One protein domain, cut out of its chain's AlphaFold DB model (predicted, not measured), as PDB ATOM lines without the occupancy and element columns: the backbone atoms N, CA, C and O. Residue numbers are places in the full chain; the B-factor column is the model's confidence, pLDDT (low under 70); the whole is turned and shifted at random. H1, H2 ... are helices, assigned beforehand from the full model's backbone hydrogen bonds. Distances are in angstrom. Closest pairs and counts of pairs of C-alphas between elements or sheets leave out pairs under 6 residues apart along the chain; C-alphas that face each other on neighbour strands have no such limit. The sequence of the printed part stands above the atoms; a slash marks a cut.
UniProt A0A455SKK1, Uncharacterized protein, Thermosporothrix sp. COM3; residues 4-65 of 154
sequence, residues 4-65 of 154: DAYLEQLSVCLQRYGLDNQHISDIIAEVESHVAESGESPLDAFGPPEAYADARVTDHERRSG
ATOM      1  N   ASP A   4       3.730  38.077 -33.263       95.81
ATOM      2  CA  ASP A   4       5.157  37.875 -32.966       95.81
ATOM      3  C   ASP A   4       5.455  37.917 -31.459       95.81
ATOM      4  O   ASP A   4       6.090  37.010 -30.920       95.81
ATOM      5  N   ALA A   5       4.939  38.927 -30.747       94.12
ATOM      6  CA  ALA A   5       5.135  39.037 -29.301       94.12
ATOM      7  C   ALA A   5       4.428  37.911 -28.532       94.12
ATOM      8  O   ALA A   5       4.912  37.479 -27.485       94.12
ATOM      9  N   TYR A   6       3.288  37.432 -29.040       96.56
ATOM     10  CA  TYR A   6       2.580  36.294 -28.461       96.56
ATOM     11  C   TYR A   6       3.392  35.002 -28.608       96.56
ATOM     12  O   TYR A   6       3.584  34.289 -27.626       96.56
ATOM     13  N   LEU A   7       3.911  34.723 -29.807       96.31
ATOM     14  CA  LEU A   7       4.697  33.522 -30.099       96.31
ATOM     15  C   LEU A   7       6.032  33.507 -29.354       96.31
ATOM     16  O   LEU A   7       6.440  32.455 -28.862       96.31
ATOM     17  N   GLU A   8       6.692  34.657 -29.211       95.25
ATOM     18  CA  GLU A   8       7.913  34.775 -28.411       95.25
ATOM     19  C   GLU A   8       7.639  34.416 -26.941       95.25
ATOM     20  O   GLU A   8       8.323  33.568 -26.362       95.25
ATOM     21  N   GLN A   9       6.589  34.992 -26.346       92.88
ATOM     22  CA  GLN A   9       6.202  34.680 -24.967       92.88
ATOM     23  C   GLN A   9       5.759  33.225 -24.807       92.88
ATOM     24  O   GLN A   9       6.158  32.570 -23.841       92.88
ATOM     25  N   LEU A  10       4.981  32.705 -25.756       94.50
ATOM     26  CA  LEU A  10       4.542  31.316 -25.774       94.50
ATOM     27  C   LEU A  10       5.745  30.369 -25.818       94.50
ATOM     28  O   LEU A  10       5.839  29.473 -24.985       94.50
ATOM     29  N   SER A  11       6.705  30.610 -26.712       92.50
ATOM     30  CA  SER A  11       7.931  29.810 -26.839       92.50
ATOM     31  C   SER A  11       8.719  29.771 -25.533       92.50
ATOM     32  O   SER A  11       9.104  28.698 -25.072       92.50
ATOM     33  N   VAL A  12       8.904  30.931 -24.892       88.25
ATOM     34  CA  VAL A  12       9.579  31.027 -23.589       88.25
ATOM     35  C   VAL A  12       8.832  30.228 -22.522       88.25
ATOM     36  O   VAL A  12       9.468  29.569 -21.697       88.25
ATOM     37  N   CYS A  13       7.498  30.260 -22.520       85.88
ATOM     38  CA  CYS A  13       6.693  29.497 -21.569       85.88
ATOM     39  C   CYS A  13       6.791  27.989 -21.815       85.88
ATOM     40  O   CYS A  13       7.061  27.246 -20.875       85.88
ATOM     41  N   LEU A  14       6.652  27.538 -23.063       86.69
ATOM     42  CA  LEU A  14       6.734  26.121 -23.426       86.69
ATOM     43  C   LEU A  14       8.126  25.534 -23.130       86.69
ATOM     44  O   LEU A  14       8.219  24.469 -22.520       86.69
ATOM     45  N   GLN A  15       9.204  26.256 -23.471       81.12
ATOM     46  CA  GLN A  15      10.579  25.875 -23.108       81.12
ATOM     47  C   GLN A  15      10.750  25.797 -21.595       81.12
ATOM     48  O   GLN A  15      11.333  24.848 -21.072       81.12
ATOM     49  N   ARG A  16      10.221  26.789 -20.872       75.06
ATOM     50  CA  ARG A  16      10.273  26.809 -19.411       75.06
ATOM     51  C   ARG A  16       9.542  25.619 -18.806       75.06
ATOM     52  O   ARG A  16       9.996  25.133 -17.778       75.06
ATOM     53  N   TYR A  17       8.455  25.167 -19.418       74.69
ATOM     54  CA  TYR A  17       7.694  23.997 -18.991       74.69
ATOM     55  C   TYR A  17       8.291  22.659 -19.455       74.69
ATOM     56  O   TYR A  17       7.738  21.611 -19.138       74.69
ATOM     57  N   GLY A  18       9.444  22.673 -20.130       69.25
ATOM     58  CA  GLY A  18      10.212  21.466 -20.433       69.25
ATOM     59  C   GLY A  18       9.770  20.715 -21.687       69.25
ATOM     60  O   GLY A  18      10.206  19.581 -21.881       69.25
ATOM     61  N   LEU A  19       8.946  21.325 -22.549       79.00
ATOM     62  CA  LEU A  19       8.707  20.786 -23.888       79.00
ATOM     63  C   LEU A  19       9.995  20.849 -24.712       79.00
ATOM     64  O   LEU A  19      10.738  21.831 -24.658       79.00
ATOM     65  N   ASP A  20      10.245  19.807 -25.501       81.19
ATOM     66  CA  ASP A  20      11.341  19.827 -26.462       81.19
ATOM     67  C   ASP A  20      11.053  20.774 -27.644       81.19
ATOM     68  O   ASP A  20       9.918  21.183 -27.911       81.19
ATOM     69  N   ASN A  21      12.111  21.123 -28.377       82.50
ATOM     70  CA  ASN A  21      12.036  22.073 -29.488       82.50
ATOM     71  C   ASN A  21      11.112  21.616 -30.628       82.50
ATOM     72  O   ASN A  21      10.613  22.472 -31.363       82.50
ATOM     73  N   GLN A  22      10.890  20.307 -30.795       85.56
ATOM     74  CA  GLN A  22      10.009  19.803 -31.845       85.56
ATOM     75  C   GLN A  22       8.559  20.118 -31.489       85.56
ATOM     76  O   GLN A  22       7.869  20.769 -32.266       85.56
ATOM     77  N   HIS A  23       8.129  19.762 -30.278       87.75
ATOM     78  CA  HIS A  23       6.770  20.051 -29.828       87.75
ATOM     79  C   HIS A  23       6.489  21.553 -29.742       87.75
ATOM     80  O   HIS A  23       5.384  21.990 -30.051       87.75
ATOM     81  N   ILE A  24       7.485  22.355 -29.353       91.56
ATOM     82  CA  ILE A  24       7.361  23.817 -29.372       91.56
ATOM     83  C   ILE A  24       7.098  24.316 -30.795       91.56
ATOM     84  O   ILE A  24       6.166  25.088 -31.001       91.56
ATOM     85  N   SER A  25       7.887  23.852 -31.770       92.56
ATOM     86  CA  SER A  25       7.717  24.223 -33.182       92.56
ATOM     87  C   SER A  25       6.328  23.851 -33.703       92.56
ATOM     88  O   SER A  25       5.687  24.666 -34.362       92.56
ATOM     89  N   ASP A  26       5.836  22.661 -33.352       94.62
ATOM     90  CA  ASP A  26       4.517  22.188 -33.776       94.62
ATOM     91  C   ASP A  26       3.387  23.067 -33.203       94.62
ATOM     92  O   ASP A  26       2.457  23.433 -33.921       94.62
ATOM     93  N   ILE A  27       3.481  23.456 -31.924       95.62
ATOM     94  CA  ILE A  27       2.497  24.337 -31.272       95.62
ATOM     95  C   ILE A  27       2.521  25.744 -31.883       95.62
ATOM     96  O   ILE A  27       1.467  26.350 -32.067       95.62
ATOM     97  N   ILE A  28       3.706  26.274 -32.193       96.75
ATOM     98  CA  ILE A  28       3.846  27.589 -32.835       96.75
ATOM     99  C   ILE A  28       3.175  27.578 -34.210       96.75
ATOM    100  O   ILE A  28       2.346  28.446 -34.480       96.75
ATOM    101  N   ALA A  29       3.468  26.567 -35.031       96.12
ATOM    102  CA  ALA A  29       2.887  26.433 -36.363       96.12
ATOM    103  C   ALA A  29       1.350  26.319 -36.318       96.12
ATOM    104  O   ALA A  29       0.657  26.886 -37.162       96.12
ATOM    105  N   GLU A  30       0.804  25.627 -35.312       96.31
ATOM    106  CA  GLU A  30      -0.643  25.536 -35.080       96.31
ATOM    107  C   GLU A  30      -1.267  26.915 -34.807       96.31
ATOM    108  O   GLU A  30      -2.278  27.273 -35.419       96.31
ATOM    109  N   VAL A  31      -0.654  27.711 -33.923       96.69
ATOM    110  CA  VAL A  31      -1.134  29.063 -33.589       96.69
ATOM    111  C   VAL A  31      -1.053  29.988 -34.803       96.69
ATOM    112  O   VAL A  31      -2.014  30.704 -35.089       96.69
ATOM    113  N   GLU A  32       0.060  29.956 -35.539       96.25
ATOM    114  CA  GLU A  32       0.241  30.739 -36.766       96.25
ATOM    115  C   GLU A  32      -0.836  30.417 -37.806       96.25
ATOM    116  O   GLU A  32      -1.473  31.334 -38.333       96.25
ATOM    117  N   SER A  33      -1.084  29.127 -38.060       96.19
ATOM    118  CA  SER A  33      -2.106  28.678 -39.012       96.19
ATOM    119  C   SER A  33      -3.496  29.161 -38.605       96.19
ATOM    120  O   SER A  33      -4.222  29.728 -39.418       96.19
ATOM    121  N   HIS A  34      -3.861  29.004 -37.331       94.88
ATOM    122  CA  HIS A  34      -5.184  29.389 -36.851       94.88
ATOM    123  C   HIS A  34      -5.425  30.899 -36.921       94.88
ATOM    124  O   HIS A  34      -6.503  31.333 -37.320       94.88
ATOM    125  N   VAL A  35      -4.440  31.718 -36.540       95.69
ATOM    126  CA  VAL A  35      -4.563  33.183 -36.617       95.69
ATOM    127  C   VAL A  35      -4.652  33.638 -38.073       95.69
ATOM    128  O   VAL A  35      -5.451  34.520 -38.387       95.69
ATOM    129  N   ALA A  36      -3.891  33.015 -38.978       94.56
ATOM    130  CA  ALA A  36      -3.970  33.307 -40.408       94.56
ATOM    131  C   ALA A  36      -5.337  32.941 -41.016       94.56
ATOM    132  O   ALA A  36      -5.829  33.661 -41.885       94.56
ATOM    133  N   GLU A  37      -5.957  31.850 -40.560       95.31
ATOM    134  CA  GLU A  37      -7.262  31.382 -41.045       95.31
ATOM    135  C   GLU A  37      -8.449  32.147 -40.443       95.31
ATOM    136  O   GLU A  37      -9.386  32.499 -41.162       95.31
ATOM    137  N   SER A  38      -8.426  32.401 -39.133       93.94
ATOM    138  CA  SER A  38      -9.526  33.053 -38.406       93.94
ATOM    139  C   SER A  38      -9.506  34.578 -38.531       93.94
ATOM    140  O   SER A  38     -10.557  35.217 -38.509       93.94
ATOM    141  N   GLY A  39      -8.315  35.176 -38.648       92.25
ATOM    142  CA  GLY A  39      -8.116  36.621 -38.544       92.25
ATOM    143  C   GLY A  39      -8.321  37.185 -37.130       92.25
ATOM    144  O   GLY A  39      -8.280  38.405 -36.956       92.25
ATOM    145  N   GLU A  40      -8.549  36.333 -36.126       92.88
ATOM    146  CA  GLU A  40      -8.707  36.742 -34.730       92.88
ATOM    147  C   GLU A  40      -7.363  37.127 -34.103       92.88
ATOM    148  O   GLU A  40      -6.288  36.720 -34.554       92.88
ATOM    149  N   SER A  41      -7.401  37.917 -33.026       93.12
ATOM    150  CA  SER A  41      -6.184  38.146 -32.254       93.12
ATOM    151  C   SER A  41      -5.808  36.862 -31.500       93.12
ATOM    152  O   SER A  41      -6.693  36.167 -30.996       93.12
ATOM    153  N   PRO A  42      -4.510  36.537 -31.347       93.81
ATOM    154  CA  PRO A  42      -4.100  35.326 -30.635       93.81
ATOM    155  C   PRO A  42      -4.573  35.315 -29.175       93.81
ATOM    156  O   PRO A  42      -4.826  34.252 -28.623       93.81
ATOM    157  N   LEU A  43      -4.741  36.491 -28.559       93.00
ATOM    158  CA  LEU A  43      -5.253  36.603 -27.195       93.00
ATOM    159  C   LEU A  43      -6.736  36.212 -27.102       93.00
ATOM    160  O   LEU A  43      -7.137  35.641 -26.092       93.00
ATOM    161  N   ASP A  44      -7.534  36.507 -28.129       93.69
ATOM    162  CA  ASP A  44      -8.958  36.153 -28.157       93.69
ATOM    163  C   ASP A  44      -9.148  34.661 -28.461       93.69
ATOM    164  O   ASP A  44      -9.935  33.995 -27.792       93.69
ATOM    165  N   ALA A  45      -8.371  34.127 -29.409       93.94
ATOM    166  CA  ALA A  45      -8.462  32.729 -29.827       93.94
ATOM    167  C   ALA A  45      -7.873  31.749 -28.793       93.94
ATOM    168  O   ALA A  45      -8.443  30.689 -28.532       93.94
ATOM    169  N   PHE A  46      -6.732  32.095 -28.188       94.00
ATOM    170  CA  PHE A  46      -5.949  31.178 -27.348       94.00
ATOM    171  C   PHE A  46      -5.835  31.606 -25.882       94.00
ATOM    172  O   PHE A  46      -5.387  30.820 -25.043       94.00
ATOM    173  N   GLY A  47      -6.253  32.827 -25.540       93.94
ATOM    174  CA  GLY A  47      -6.043  33.392 -24.211       93.94
ATOM    175  C   GLY A  47      -4.586  33.815 -23.972       93.94
ATOM    176  O   GLY A  47      -3.827  33.997 -24.919       93.94
ATOM    177  N   PRO A  48      -4.174  34.039 -22.710       93.25
ATOM    178  CA  PRO A  48      -2.800  34.421 -22.380       93.25
ATOM    179  C   PRO A  48      -1.776  33.317 -22.721       93.25
ATOM    180  O   PRO A  48      -2.055  32.146 -22.435       93.25
ATOM    181  N   PRO A  49      -0.569  33.662 -23.220       91.00
ATOM    182  CA  PRO A  49       0.451  32.685 -23.615       91.00
ATOM    183  C   PRO A  49       0.802  31.684 -22.510       91.00
ATOM    184  O   PRO A  49       0.965  30.498 -22.781       91.00
ATOM    185  N   GLU A  50       0.894  32.139 -21.256       82.38
ATOM    186  CA  GLU A  50       1.205  31.276 -20.114       82.38
ATOM    187  C   GLU A  50       0.122  30.222 -19.869       82.38
ATOM    188  O   GLU A  50       0.433  29.057 -19.627       82.38
ATOM    189  N   ALA A  51      -1.148  30.630 -19.928       82.31
ATOM    190  CA  ALA A  51      -2.278  29.737 -19.694       82.31
ATOM    191  C   ALA A  51      -2.408  28.716 -20.831       82.31
ATOM    192  O   ALA A  51      -2.638  27.533 -20.580       82.31
ATOM    193  N   TYR A  52      -2.200  29.164 -22.072       92.56
ATOM    194  CA  TYR A  52      -2.190  28.280 -23.229       92.56
ATOM    195  C   TYR A  52      -1.032  27.274 -23.162       92.56
ATOM    196  O   TYR A  52      -1.237  26.078 -23.371       92.56
ATOM    197  N   ALA A  53       0.170  27.726 -22.788       87.94
ATOM    198  CA  ALA A  53       1.327  26.857 -22.609       87.94
ATOM    199  C   ALA A  53       1.094  25.778 -21.536       87.94
ATOM    200  O   ALA A  53       1.357  24.607 -21.801       87.94
ATOM    201  N   ASP A  54       0.553  26.139 -20.365       81.94
ATOM    202  CA  ASP A  54       0.234  25.190 -19.282       81.94
ATOM    203  C   ASP A  54      -0.757  24.109 -19.755       81.94
ATOM    204  O   ASP A  54      -0.563  22.912 -19.520       81.94
ATOM    205  N   ALA A  55      -1.782  24.515 -20.514       86.31
ATOM    206  CA  ALA A  55      -2.753  23.594 -21.094       86.31
ATOM    207  C   ALA A  55      -2.120  22.635 -22.119       86.31
ATOM    208  O   ALA A  55      -2.386  21.430 -22.070       86.31
ATOM    209  N   ARG A  56      -1.264  23.134 -23.027       89.25
ATOM    210  CA  ARG A  56      -0.604  22.296 -24.049       89.25
ATOM    211  C   ARG A  56       0.399  21.323 -23.438       89.25
ATOM    212  O   ARG A  56       0.428  20.173 -23.867       89.25
ATOM    213  N   VAL A  57       1.161  21.744 -22.428       81.88
ATOM    214  CA  VAL A  57       2.064  20.865 -21.664       81.88
ATOM    215  C   VAL A  57       1.271  19.749 -20.997       81.88
ATOM    216  O   VAL A  57       1.564  18.577 -21.209       81.88
ATOM    217  N   THR A  58       0.201  20.098 -20.279       78.12
ATOM    218  CA  THR A  58      -0.656  19.121 -19.591       78.12
ATOM    219  C   THR A  58      -1.251  18.089 -20.562       78.12
ATOM    220  O   THR A  58      -1.325  16.897 -20.257       78.12
ATOM    221  N   ASP A  59      -1.700  18.527 -21.742       81.50
ATOM    222  CA  ASP A  59      -2.250  17.648 -22.780       81.50
ATOM    223  C   ASP A  59      -1.175  16.766 -23.434       81.50
ATOM    224  O   ASP A  59      -1.388  15.562 -23.601       81.50
ATOM    225  N   HIS A  60      -0.004  17.334 -23.743       77.44
ATOM    226  CA  HIS A  60       1.149  16.581 -24.235       77.44
ATOM    227  C   HIS A  60       1.541  15.474 -23.243       77.44
ATOM    228  O   HIS A  60       1.643  14.307 -23.623       77.44
ATOM    229  N   GLU A  61       1.648  15.797 -21.955       71.50
ATOM    230  CA  GLU A  61       1.970  14.839 -20.895       71.50
ATOM    231  C   GLU A  61       0.944  13.710 -20.777       71.50
ATOM    232  O   GLU A  61       1.314  12.540 -20.647       71.50
ATOM    233  N   ARG A  62      -0.352  14.040 -20.863       67.44
ATOM    234  CA  ARG A  62      -1.428  13.043 -20.826       67.44
ATOM    235  C   ARG A  62      -1.325  12.061 -21.996       67.44
ATOM    236  O   ARG A  62      -1.593  10.874 -21.815       67.44
ATOM    237  N   ARG A  63      -0.951  12.535 -23.190       70.25
ATOM    238  CA  ARG A  63      -0.821  11.697 -24.397       70.25
ATOM    239  C   ARG A  63       0.430  10.826 -24.388       70.25
ATOM    240  O   ARG A  63       0.384   9.718 -24.912       70.25
ATOM    241  N   SER A  64       1.506  11.292 -23.762       66.06
ATOM    242  CA  SER A  64       2.785  10.576 -23.697       66.06
ATOM    243  C   SER A  64       2.771   9.343 -22.776       66.06
ATOM    244  O   SER A  64       3.747   8.599 -22.746       66.06
ATOM    245  N   GLY A  65       1.685   9.091 -22.028       62.50
ATOM    246  CA  GLY A  65       1.518   7.874 -21.216       62.50
ATOM    247  C   GLY A  65       2.510   7.742 -20.054       62.50
ATOM    248  O   GLY A  65       2.743   6.639 -19.559       62.50
TER     249      GLY A  65
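Overview. This is residues 4 to 65 of the 154 residues of an uncharacterized protein of Thermosporothrix sp. COM3 (UniProt A0A455SKK1). The helical hairpin of H1 and H2 is joined by a third long helix, H4, which packs aslant on H1, and the centres of these three make a triangle. The short helix H3 sits near the far end of H2, where the chain folds back towards H1 before H4 begins. The printed part has 62 residues with four named helices, in the order H1, H2, H3, H4, and no named strand; the class is all helix. The whole is compact, with a radius of gyration of the C-alphas of 11.2 A, and elongated in outline, with spans of 34 by 19 by 18 A.

Arrangement. H1, residues 4 to 16, touches H2, residues 21 to 38, and the closest C-alphas, those of Leu 14 and Ile 24, are 6.4 A apart. The two form a hairpin, at a shallow tilt of 30 degrees, opposite ways. H2 touches H1 with residues 21 to 28 alone. With residues 31 to 35 alone H2 only just touches H3, residues 42 to 46, with 3 pairs of C-alphas within 8 A; the closest are those of Val 35 and Pro 42, 6.4 A apart. H1 and H3 are close but not clearly touching, the closest C-alphas being those of Tyr 6 and Pro 42 at 7.1 A. H4, residues 49 to 63, touches H1 with 14 pairs of C-alphas within 8 A; the closest, those of Leu 10 and Pro 49, are 4.8 A apart. H1 and H4 run the same way at a steep tilt of 46 degrees. H3 and H4 are close but not clearly touching, with the closest C-alphas, those of Phe 46 and Tyr 52, 6.3 A apart. H2 and H4 are near each other, with 8 pairs of C-alphas within 10 A. In H1, H2, H3 and H4 every O i to N i+4 pair is within hydrogen-bond range.

Along the chain. H1 begins at C-alpha 4 at (5.157, 37.875, -32.966) and measures 18.2 A from first to last C-alpha. H2, the longest helix with 18 residues, measures 25.8 A and ends at C-alpha 38 at (-9.526, 33.053, -38.406). H3 has 5 residues. H4 measures 21.0 A and ends at C-alpha 63 at (-0.821, 11.697, -24.397).

Size, cuts and confidence. The two C-alphas farthest apart are those of Gly 39 and Gly 65, at 34.9 A. The printed part has no cut, and the links H1 to H2, H2 to H3 and H3 to H4 are tight. The mean pLDDT of the printed part is 87.8; residues 18, 62 and 64 to 65 are under 70.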